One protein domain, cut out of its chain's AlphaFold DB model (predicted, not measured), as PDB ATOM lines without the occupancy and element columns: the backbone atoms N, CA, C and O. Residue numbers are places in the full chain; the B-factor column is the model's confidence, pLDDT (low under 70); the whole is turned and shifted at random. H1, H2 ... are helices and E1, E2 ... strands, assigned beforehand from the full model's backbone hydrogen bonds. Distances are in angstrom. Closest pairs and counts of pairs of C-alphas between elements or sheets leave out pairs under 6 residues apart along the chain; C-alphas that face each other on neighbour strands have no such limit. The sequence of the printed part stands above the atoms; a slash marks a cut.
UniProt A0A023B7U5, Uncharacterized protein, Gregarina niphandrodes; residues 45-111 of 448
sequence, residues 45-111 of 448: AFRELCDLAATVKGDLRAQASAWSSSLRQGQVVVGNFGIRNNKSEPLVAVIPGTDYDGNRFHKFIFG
ATOM      1  N   ALA A  45     -45.609 -31.119 -19.052       40.94
ATOM      2  CA  ALA A  45     -46.421 -30.242 -19.894       40.94
ATOM      3  C   ALA A  45     -46.979 -30.912 -21.168       40.94
ATOM      4  O   ALA A  45     -47.986 -30.455 -21.701       40.94
ATOM      5  N   PHE A  46     -46.356 -31.986 -21.669       42.38
ATOM      6  CA  PHE A  46     -46.836 -32.678 -22.875       42.38
ATOM      7  C   PHE A  46     -47.846 -33.784 -22.540       42.38
ATOM      8  O   PHE A  46     -48.776 -34.030 -23.305       42.38
ATOM      9  N   ARG A  47     -47.703 -34.407 -21.362       43.09
ATOM     10  CA  ARG A  47     -48.646 -35.410 -20.853       43.09
ATOM     11  C   ARG A  47     -49.991 -34.774 -20.499       43.09
ATOM     12  O   ARG A  47     -51.018 -35.291 -20.915       43.09
ATOM     13  N   GLU A  48     -49.976 -33.591 -19.882       45.09
ATOM     14  CA  GLU A  48     -51.201 -32.819 -19.629       45.09
ATOM     15  C   GLU A  48     -51.903 -32.373 -20.922       45.09
ATOM     16  O   GLU A  48     -53.127 -32.372 -20.986       45.09
ATOM     17  N   LEU A  49     -51.155 -32.069 -21.989       41.28
ATOM     18  CA  LEU A  49     -51.719 -31.716 -23.298       41.28
ATOM     19  C   LEU A  49     -52.370 -32.918 -24.008       41.28
ATOM     20  O   LEU A  49     -53.404 -32.764 -24.659       41.28
ATOM     21  N   CYS A  50     -51.793 -34.115 -23.872       43.81
ATOM     22  CA  CYS A  50     -52.374 -35.350 -24.402       43.81
ATOM     23  C   CYS A  50     -53.603 -35.814 -23.602       43.81
ATOM     24  O   CYS A  50     -54.570 -36.278 -24.211       43.81
ATOM     25  N   ASP A  51     -53.601 -35.630 -22.280       42.06
ATOM     26  CA  ASP A  51     -54.732 -35.974 -21.412       42.06
ATOM     27  C   ASP A  51     -55.899 -34.976 -21.573       42.06
ATOM     28  O   ASP A  51     -57.062 -35.383 -21.574       42.06
ATOM     29  N   LEU A  52     -55.620 -33.691 -21.847       39.94
ATOM     30  CA  LEU A  52     -56.638 -32.692 -22.214       39.94
ATOM     31  C   LEU A  52     -57.238 -32.939 -23.615       39.94
ATOM     32  O   LEU A  52     -58.377 -32.562 -23.888       39.94
ATOM     33  N   ALA A  53     -56.493 -33.587 -24.517       41.44
ATOM     34  CA  ALA A  53     -56.961 -33.943 -25.858       41.44
ATOM     35  C   ALA A  53     -57.842 -35.208 -25.885       41.44
ATOM     36  O   ALA A  53     -58.545 -35.442 -26.870       41.44
ATOM     37  N   ALA A  54     -57.842 -36.019 -24.819       45.47
ATOM     38  CA  ALA A  54     -58.688 -37.209 -24.707       45.47
ATOM     39  C   ALA A  54     -60.176 -36.874 -24.474       45.47
ATOM     40  O   ALA A  54     -61.045 -37.706 -24.729       45.47
ATOM     41  N   THR A  55     -60.482 -35.647 -24.046       45.97
ATOM     42  CA  THR A  55     -61.835 -35.158 -23.729       45.97
ATOM     43  C   THR A  55     -62.464 -34.289 -24.824       45.97
ATOM     44  O   THR A  55     -63.580 -33.800 -24.646       45.97
ATOM     45  N   VAL A  56     -61.804 -34.099 -25.974       48.78
ATOM     46  CA  VAL A  56     -62.229 -33.126 -26.996       48.78
ATOM     47  C   VAL A  56     -62.470 -33.777 -28.367       48.78
ATOM     48  O   VAL A  56     -61.740 -34.673 -28.785       48.78
ATOM     49  N   LYS A  57     -63.526 -33.314 -29.063       57.25
ATOM     50  CA  LYS A  57     -63.980 -33.748 -30.405       57.25
ATOM     51  C   LYS A  57     -62.814 -34.012 -31.374       57.25
ATOM     52  O   LYS A  57     -61.889 -33.206 -31.471       57.25
ATOM     53  N   GLY A  58     -62.925 -35.103 -32.142       71.62
ATOM     54  CA  GLY A  58     -61.883 -35.650 -33.027       71.62
ATOM     55  C   GLY A  58     -61.206 -34.665 -33.991       71.62
ATOM     56  O   GLY A  58     -60.039 -34.865 -34.325       71.62
ATOM     57  N   ASP A  59     -61.868 -33.566 -34.356       72.44
ATOM     58  CA  ASP A  59     -61.316 -32.527 -35.235       72.44
ATOM     59  C   ASP A  59     -60.080 -31.832 -34.640       72.44
ATOM     60  O   ASP A  59     -59.117 -31.548 -35.356       72.44
ATOM     61  N   LEU A  60     -60.049 -31.612 -33.320       75.31
ATOM     62  CA  LEU A  60     -58.902 -30.980 -32.657       75.31
ATOM     63  C   LEU A  60     -57.702 -31.927 -32.560       75.31
ATOM     64  O   LEU A  60     -56.558 -31.491 -32.677       75.31
ATOM     65  N   ARG A  61     -57.950 -33.235 -32.433       76.94
ATOM     66  CA  ARG A  61     -56.890 -34.251 -32.435       76.94
ATOM     67  C   ARG A  61     -56.243 -34.383 -33.814       76.94
ATOM     68  O   ARG A  61     -55.022 -34.500 -33.903       76.94
ATOM     69  N   ALA A  62     -57.042 -34.316 -34.880       83.19
ATOM     70  CA  ALA A  62     -56.539 -34.311 -36.250       83.19
ATOM     71  C   ALA A  62     -55.701 -33.053 -36.541       83.19
ATOM     72  O   ALA A  62     -54.589 -33.167 -37.059       83.19
ATOM     73  N   GLN A  63     -56.176 -31.871 -36.128       84.75
ATOM     74  CA  GLN A  63     -55.425 -30.617 -36.273       84.75
ATOM     75  C   GLN A  63     -54.115 -30.625 -35.477       84.75
ATOM     76  O   GLN A  63     -53.066 -30.291 -36.026       84.75
ATOM     77  N   ALA A  64     -54.136 -31.081 -34.222       82.75
ATOM     78  CA  ALA A  64     -52.930 -31.189 -33.404       82.75
ATOM     79  C   ALA A  64     -51.896 -32.157 -34.013       82.75
ATOM     80  O   ALA A  64     -50.697 -31.872 -34.005       82.75
ATOM     81  N   SER A  65     -52.349 -33.276 -34.593       87.12
ATOM     82  CA  SER A  65     -51.470 -34.241 -35.268       87.12
ATOM     83  C   SER A  65     -50.849 -33.669 -36.551       87.12
ATOM     84  O   SER A  65     -49.652 -33.854 -36.803       87.12
ATOM     85  N   ALA A  66     -51.625 -32.903 -37.327       89.88
ATOM     86  CA  ALA A  66     -51.134 -32.194 -38.507       89.88
ATOM     87  C   ALA A  66     -50.080 -31.136 -38.130       89.88
ATOM     88  O   ALA A  66     -48.983 -31.133 -38.686       89.88
ATOM     89  N   TRP A  67     -50.353 -30.308 -37.116       92.75
ATOM     90  CA  TRP A  67     -49.404 -29.304 -36.624       92.75
ATOM     91  C   TRP A  67     -48.122 -29.925 -36.077       92.75
ATOM     92  O   TRP A  67     -47.030 -29.452 -36.377       92.75
ATOM     93  N   SER A  68     -48.239 -31.020 -35.323       87.44
ATOM     94  CA  SER A  68     -47.085 -31.756 -34.804       87.44
ATOM     95  C   SER A  68     -46.196 -32.285 -35.935       87.44
ATOM     96  O   SER A  68     -44.970 -32.228 -35.839       87.44
ATOM     97  N   SER A  69     -46.797 -32.752 -37.032       91.56
ATOM     98  CA  SER A  69     -46.058 -33.228 -38.205       91.56
ATOM     99  C   SER A  69     -45.359 -32.092 -38.956       91.56
ATOM    100  O   SER A  69     -44.175 -32.226 -39.259       91.56
ATOM    101  N   SER A  70     -46.021 -30.951 -39.161       92.56
ATOM    102  CA  SER A  70     -45.397 -29.758 -39.755       92.56
ATOM    103  C   SER A  70     -44.245 -29.213 -38.905       92.56
ATOM    104  O   SER A  70     -43.175 -28.911 -39.433       92.56
ATOM    105  N   LEU A  71     -44.398 -29.170 -37.576       91.19
ATOM    106  CA  LEU A  71     -43.328 -28.731 -36.674       91.19
ATOM    107  C   LEU A  71     -42.123 -29.681 -36.688       91.19
ATOM    108  O   LEU A  71     -40.984 -29.216 -36.654       91.19
ATOM    109  N   ARG A  72     -42.344 -31.001 -36.797       85.75
ATOM    110  CA  ARG A  72     -41.256 -31.983 -36.973       85.75
ATOM    111  C   ARG A  72     -40.493 -31.795 -38.284       85.75
ATOM    112  O   ARG A  72     -39.307 -32.102 -38.327       85.75
ATOM    113  N   GLN A  73     -41.154 -31.282 -39.320       93.81
ATOM    114  CA  GLN A  73     -40.555 -30.976 -40.623       93.81
ATOM    115  C   GLN A  73     -39.874 -29.597 -40.668       93.81
ATOM    116  O   GLN A  73     -39.402 -29.188 -41.724       93.81
ATOM    117  N   GLY A  74     -39.824 -28.862 -39.551       90.94
ATOM    118  CA  GLY A  74     -39.237 -27.522 -39.515       90.94
ATOM    119  C   GLY A  74     -40.117 -26.443 -40.156       90.94
ATOM    120  O   GLY A  74     -39.640 -25.345 -40.425       90.94
ATOM    121  N   GLN A  75     -41.402 -26.724 -40.395       94.56
ATOM    122  CA  GLN A  75     -42.331 -25.752 -40.967       94.56
ATOM    123  C   GLN A  75     -42.882 -24.809 -39.893       94.56
ATOM    124  O   GLN A  75     -43.130 -25.206 -38.752       94.56
ATOM    125  N   VAL A  76     -43.123 -23.555 -40.281       91.94
ATOM    126  CA  VAL A  76     -43.838 -22.584 -39.447       91.94
ATOM    127  C   VAL A  76     -45.321 -22.930 -39.461       91.94
ATOM    128  O   VAL A  76     -45.942 -22.980 -40.521       91.94
ATOM    129  N   VAL A  77     -45.896 -23.135 -38.280       94.25
ATOM    130  CA  VAL A  77     -47.334 -23.374 -38.135       94.25
ATOM    131  C   VAL A  77     -47.991 -22.092 -37.648       94.25
ATOM    132  O   VAL A  77     -47.680 -21.592 -36.567       94.25
ATOM    133  N   VAL A  78     -48.915 -21.565 -38.450       91.62
ATOM    134  CA  VAL A  78     -49.791 -20.454 -38.073       91.62
ATOM    135  C   VAL A  78     -51.190 -21.023 -37.904       91.62
ATOM    136  O   VAL A  78     -51.747 -21.597 -38.838       91.62
ATOM    137  N   GLY A  79     -51.745 -20.911 -36.702       87.12
ATOM    138  CA  GLY A  79     -53.014 -21.548 -36.378       87.12
ATOM    139  C   GLY A  79     -53.762 -20.835 -35.264       87.12
ATOM    140  O   GLY A  79     -53.194 -20.084 -34.469       87.12
ATOM    141  N   ASN A  80     -55.067 -21.085 -35.204       81.69
ATOM    142  CA  ASN A  80     -55.898 -20.666 -34.089       81.69
ATOM    143  C   ASN A  80     -55.809 -21.721 -32.980       81.69
ATOM    144  O   ASN A  80     -56.558 -22.692 -32.985       81.69
ATOM    145  N   PHE A  81     -54.906 -21.524 -32.021       83.00
ATOM    146  CA  PHE A  81     -54.720 -22.433 -30.881       83.00
ATOM    147  C   PHE A  81     -55.767 -22.230 -29.770       83.00
ATOM    148  O   PHE A  81     -55.518 -22.551 -28.612       83.00
ATOM    149  N   GLY A  82     -56.914 -21.613 -30.075       78.62
ATOM    150  CA  GLY A  82     -57.916 -21.236 -29.074       78.62
ATOM    151  C   GLY A  82     -57.501 -20.055 -28.189       78.62
ATOM    152  O   GLY A  82     -58.288 -19.606 -27.360       78.62
ATOM    153  N   ILE A  83     -56.299 -19.507 -28.394       69.50
ATOM    154  CA  ILE A  83     -55.807 -18.304 -27.725       69.50
ATOM    155  C   ILE A  83     -56.290 -17.103 -28.531       69.50
ATOM    156  O   ILE A  83     -55.798 -16.825 -29.625       69.50
ATOM    157  N   ARG A  84     -57.289 -16.408 -27.994       69.31
ATOM    158  CA  ARG A  84     -57.854 -15.196 -28.581       69.31
ATOM    159  C   ARG A  84     -57.349 -13.978 -27.821       69.31
ATOM    160  O   ARG A  84     -57.321 -13.987 -26.592       69.31
ATOM    161  N   ASN A  85     -56.976 -12.924 -28.540       68.81
ATOM    162  CA  ASN A  85     -56.775 -11.618 -27.915       68.81
ATOM    163  C   ASN A  85     -58.138 -11.002 -27.514       68.81
ATOM    164  O   ASN A  85     -59.201 -11.531 -27.844       68.81
ATOM    165  N   ASN A  86     -58.126  -9.844 -26.850       73.62
ATOM    166  CA  ASN A  86     -59.347  -9.135 -26.425       73.62
ATOM    167  C   ASN A  86     -60.264  -8.720 -27.599       73.62
ATOM    168  O   ASN A  86     -61.393  -8.297 -27.374       73.62
ATOM    169  N   LYS A  87     -59.788  -8.839 -28.845       78.81
ATOM    170  CA  LYS A  87     -60.526  -8.584 -30.089       78.81
ATOM    171  C   LYS A  87     -60.969  -9.869 -30.794       78.81
ATOM    172  O   LYS A  87     -61.474  -9.815 -31.907       78.81
ATOM    173  N   SER A  88     -60.831 -11.023 -30.141       75.19
ATOM    174  CA  SER A  88     -61.169 -12.341 -30.687       75.19
ATOM    175  C   SER A  88     -60.341 -12.783 -31.899       75.19
ATOM    176  O   SER A  88     -60.718 -13.762 -32.550       75.19
ATOM    177  N   GLU A  89     -59.212 -12.125 -32.174       73.81
ATOM    178  CA  GLU A  89     -58.332 -12.456 -33.294       73.81
ATOM    179  C   GLU A  89     -57.371 -13.587 -32.892       73.81
ATOM    180  O   GLU A  89     -56.713 -13.499 -31.845       73.81
ATOM    181  N   PRO A  90     -57.284 -14.657 -33.697       55.25
ATOM    182  CA  PRO A  90     -56.424 -15.787 -33.400       55.25
ATOM    183  C   PRO A  90     -55.146 -15.760 -34.240       55.25
ATOM    184  O   PRO A  90     -55.148 -16.213 -35.382       55.25
ATOM    185  N   LEU A  91     -54.037 -15.276 -33.683       64.00
ATOM    186  CA  LEU A  91     -52.739 -15.366 -34.357       64.00
ATOM    187  C   LEU A  91     -51.633 -15.715 -33.364       64.00
ATOM    188  O   LEU A  91     -51.059 -14.851 -32.698       64.00
ATOM    189  N   VAL A  92     -51.322 -17.010 -33.309       85.44
ATOM    190  CA  VAL A  92     -50.073 -17.514 -32.743       85.44
ATOM    191  C   VAL A  92     -49.309 -18.186 -33.877       85.44
ATOM    192  O   VAL A  92     -49.831 -19.081 -34.545       85.44
ATOM    193  N   ALA A  93     -48.081 -17.731 -34.108       89.12
ATOM    194  CA  ALA A  93     -47.143 -18.402 -34.995       89.12
ATOM    195  C   ALA A  93     -46.166 -19.215 -34.144       89.12
ATOM    196  O   ALA A  93     -45.550 -18.679 -33.218       89.12
ATOM    197  N   VAL A  94     -46.031 -20.501 -34.459       94.12
ATOM    198  CA  VAL A  94     -45.047 -21.392 -33.843       94.12
ATOM    199  C   VAL A  94     -43.924 -21.606 -34.842       94.12
ATOM    200  O   VAL A  94     -44.130 -22.176 -35.915       94.12
ATOM    201  N   ILE A  95     -42.736 -21.123 -34.488       93.88
ATOM    202  CA  ILE A  95     -41.540 -21.219 -35.320       93.88
ATOM    203  C   ILE A  95     -40.606 -22.259 -34.695       93.88
ATOM    204  O   ILE A  95     -40.181 -22.071 -33.551       93.88
ATOM    205  N   PRO A  96     -40.283 -23.358 -35.394       91.56
ATOM    206  CA  PRO A  96     -39.236 -24.267 -34.953       91.56
ATOM    207  C   PRO A  96     -37.864 -23.592 -35.076       91.56
ATOM    208  O   PRO A  96     -37.592 -22.880 -36.040       91.56
ATOM    209  N   GLY A  97     -37.003 -23.811 -34.088       90.19
ATOM    210  CA  GLY A  97     -35.628 -23.326 -34.065       90.19
ATOM    211  C   GLY A  97     -34.680 -24.369 -33.487       90.19
ATOM    212  O   GLY A  97     -35.110 -25.348 -32.877       90.19
ATOM    213  N   THR A  98     -33.388 -24.154 -33.694       92.00
ATOM    214  CA  THR A  98     -32.303 -24.931 -33.086       92.00
ATOM    215  C   THR A  98     -31.368 -23.977 -32.367       92.00
ATOM    216  O   THR A  98     -31.081 -22.897 -32.891       92.00
ATOM    217  N   ASP A  99     -30.944 -24.321 -31.154       90.06
ATOM    218  CA  ASP A  99     -29.939 -23.536 -30.439       90.06
ATOM    219  C   ASP A  99     -28.528 -23.813 -30.990       90.06
ATOM    220  O   ASP A  99     -28.350 -24.571 -31.949       90.06
ATOM    221  N   TYR A 100     -27.521 -23.155 -30.409       80.81
ATOM    222  CA  TYR A 100     -26.120 -23.322 -30.811       80.81
ATOM    223  C   TYR A 100     -25.600 -24.752 -30.605       80.81
ATOM    224  O   TYR A 100     -24.687 -25.162 -31.318       80.81
ATOM    225  N   ASP A 101     -26.204 -25.504 -29.685       90.88
ATOM    226  CA  ASP A 101     -25.840 -26.882 -29.359       90.88
ATOM    227  C   ASP A 101     -26.617 -27.904 -30.216       90.88
ATOM    228  O   ASP A 101     -26.427 -29.113 -30.089       90.88
ATOM    229  N   GLY A 102     -27.487 -27.433 -31.119       93.38
ATOM    230  CA  GLY A 102     -28.304 -28.268 -31.998       93.38
ATOM    231  C   GLY A 102     -29.588 -28.798 -31.355       93.38
ATOM    232  O   GLY A 102     -30.297 -29.597 -31.975       93.38
ATOM    233  N   ASN A 103     -29.948 -28.352 -30.148       93.12
ATOM    234  CA  ASN A 103     -31.202 -28.740 -29.514       93.12
ATOM    235  C   ASN A 103     -32.376 -28.022 -30.179       93.12
ATOM    236  O   ASN A 103     -32.373 -26.806 -30.384       93.12
ATOM    237  N   ARG A 104     -33.425 -28.786 -30.496       90.88
ATOM    238  CA  ARG A 104     -34.652 -28.255 -31.099       90.88
ATOM    239  C   ARG A 104     -35.513 -27.556 -30.050       90.88
ATOM    240  O   ARG A 104     -35.796 -28.124 -29.000       90.88
ATOM    241  N   PHE A 105     -36.005 -26.367 -30.379       92.94
ATOM    242  CA  PHE A 105     -36.976 -25.622 -29.583       92.94
ATOM    243  C   PHE A 105     -38.090 -25.040 -30.465       92.94
ATOM    244  O   PHE A 105     -37.998 -25.006 -31.693       92.94
ATOM    245  N   HIS A 106     -39.160 -24.554 -29.835       93.38
ATOM    246  CA  HIS A 106     -40.260 -23.866 -30.511       93.38
ATOM    247  C   HIS A 106     -40.430 -22.458 -29.939       93.38
ATOM    248  O   HIS A 106     -40.568 -22.285 -28.729       93.38
ATOM    249  N   LYS A 107     -40.426 -21.440 -30.807       91.94
ATOM    250  CA  LYS A 107     -40.680 -20.043 -30.444       91.94
ATOM    251  C   LYS A 107     -42.124 -19.680 -30.769       91.94
ATOM    252  O   LYS A 107     -42.556 -19.813 -31.912       91.94
ATOM    253  N   PHE A 108     -42.842 -19.179 -29.770       92.00
ATOM    254  CA  PHE A 108     -44.209 -18.686 -29.917       92.00
ATOM    255  C   PHE A 108     -44.183 -17.173 -30.133       92.00
ATOM    256  O   PHE A 108     -43.632 -16.434 -29.317       92.00
ATOM    257  N   ILE A 109     -44.764 -16.710 -31.239       87.81
ATOM    258  CA  ILE A 109     -44.931 -15.284 -31.529       87.81
ATOM    259  C   ILE A 109     -46.412 -14.943 -31.432       87.81
ATOM    260  O   ILE A 109     -47.242 -15.520 -32.137       87.81
ATOM    261  N   PHE A 110     -46.719 -13.973 -30.576       86.44
ATOM    262  CA  PHE A 110     -48.055 -13.417 -30.406       86.44
ATOM    263  C   PHE A 110     -48.139 -12.091 -31.163       86.44
ATOM    264  O   PHE A 110     -47.403 -11.150 -30.861       86.44
ATOM    265  N   GLY A 111     -49.021 -12.015 -32.159       81.31
ATOM    266  CA  GLY A 111     -49.277 -10.770 -32.879       81.31
ATOM    267  C   GLY A 111     -50.110  -9.816 -32.024       81.31
ATOM    268  O   GLY A 111     -51.276 -10.089 -31.754       81.31
TER     269      GLY A 111
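Overview. This is residues 45 to 111 of the 448 residues of an uncharacterized protein of Gregarina niphandrodes (UniProt A0A023B7U5). A long hairpin of E2 and E3, with short E1 added beside E2, makes a small three-stranded sheet, and the long helix H2 packs on it by E1 and E2. H1 folds back from the first end of H2 and reaches no strand; residues 54 to 59, at that turn, stick out. The printed part has 67 residues, with two named helices and then three named strands in the order H1 H2 E1 E2 E3, a mixed class; the sheet, E1 - E2 - E3, is antiparallel. The whole is only just loose, close to compact, with a radius of gyration of the C-alphas of 13.3 A and spans of 38 by 29 by 19 A.

Along the chain. H1, residues 45 to 53, begins at C-alpha 45 (-46.421, -30.242, -19.894) and is 12.7 A long. H2, residues 58 to 72, is 21.3 A long. E1, residues 77 to 79, measures 6.2 A; E2, residues 92 to 98, 19.3 A; E3, residues 104 to 110, 20.0 A, ending at C-alpha 110 (-48.055, -13.417, -30.406).

Arrangement. E1, E2 and E3 form a meander, each strand the antiparallel neighbour of the one before. In the hairpin E2 and E3, N 95 and O 107 are 2.9 A apart; in the hairpin E1 and E2, N 94 and O 77 are 2.9 A apart, both within hydrogen-bond range. H2 is on the sheet, two layers, at a height over the sheet of 9.1 A; its closest C-alphas to E1 are Trp 67 and Val 77, 6.5 A. H1 and H2 are close but not clearly touching, C-alphas 53 and 61 being 6.6 A apart, at a shallow tilt of 31 degrees, opposite ways. Every O i to N i+4 pair is within hydrogen-bond range in H2, and 4 of 5 in H1.

Size, cuts and confidence. The C-alphas farthest apart, Lys 57 and Tyr 100, are 39.3 A apart. The printed part has no cut; the link E1 to E2 is long, 12 residues. The pLDDT is under 70 at residues 45 to 57, 83 to 85 and 90 to 91.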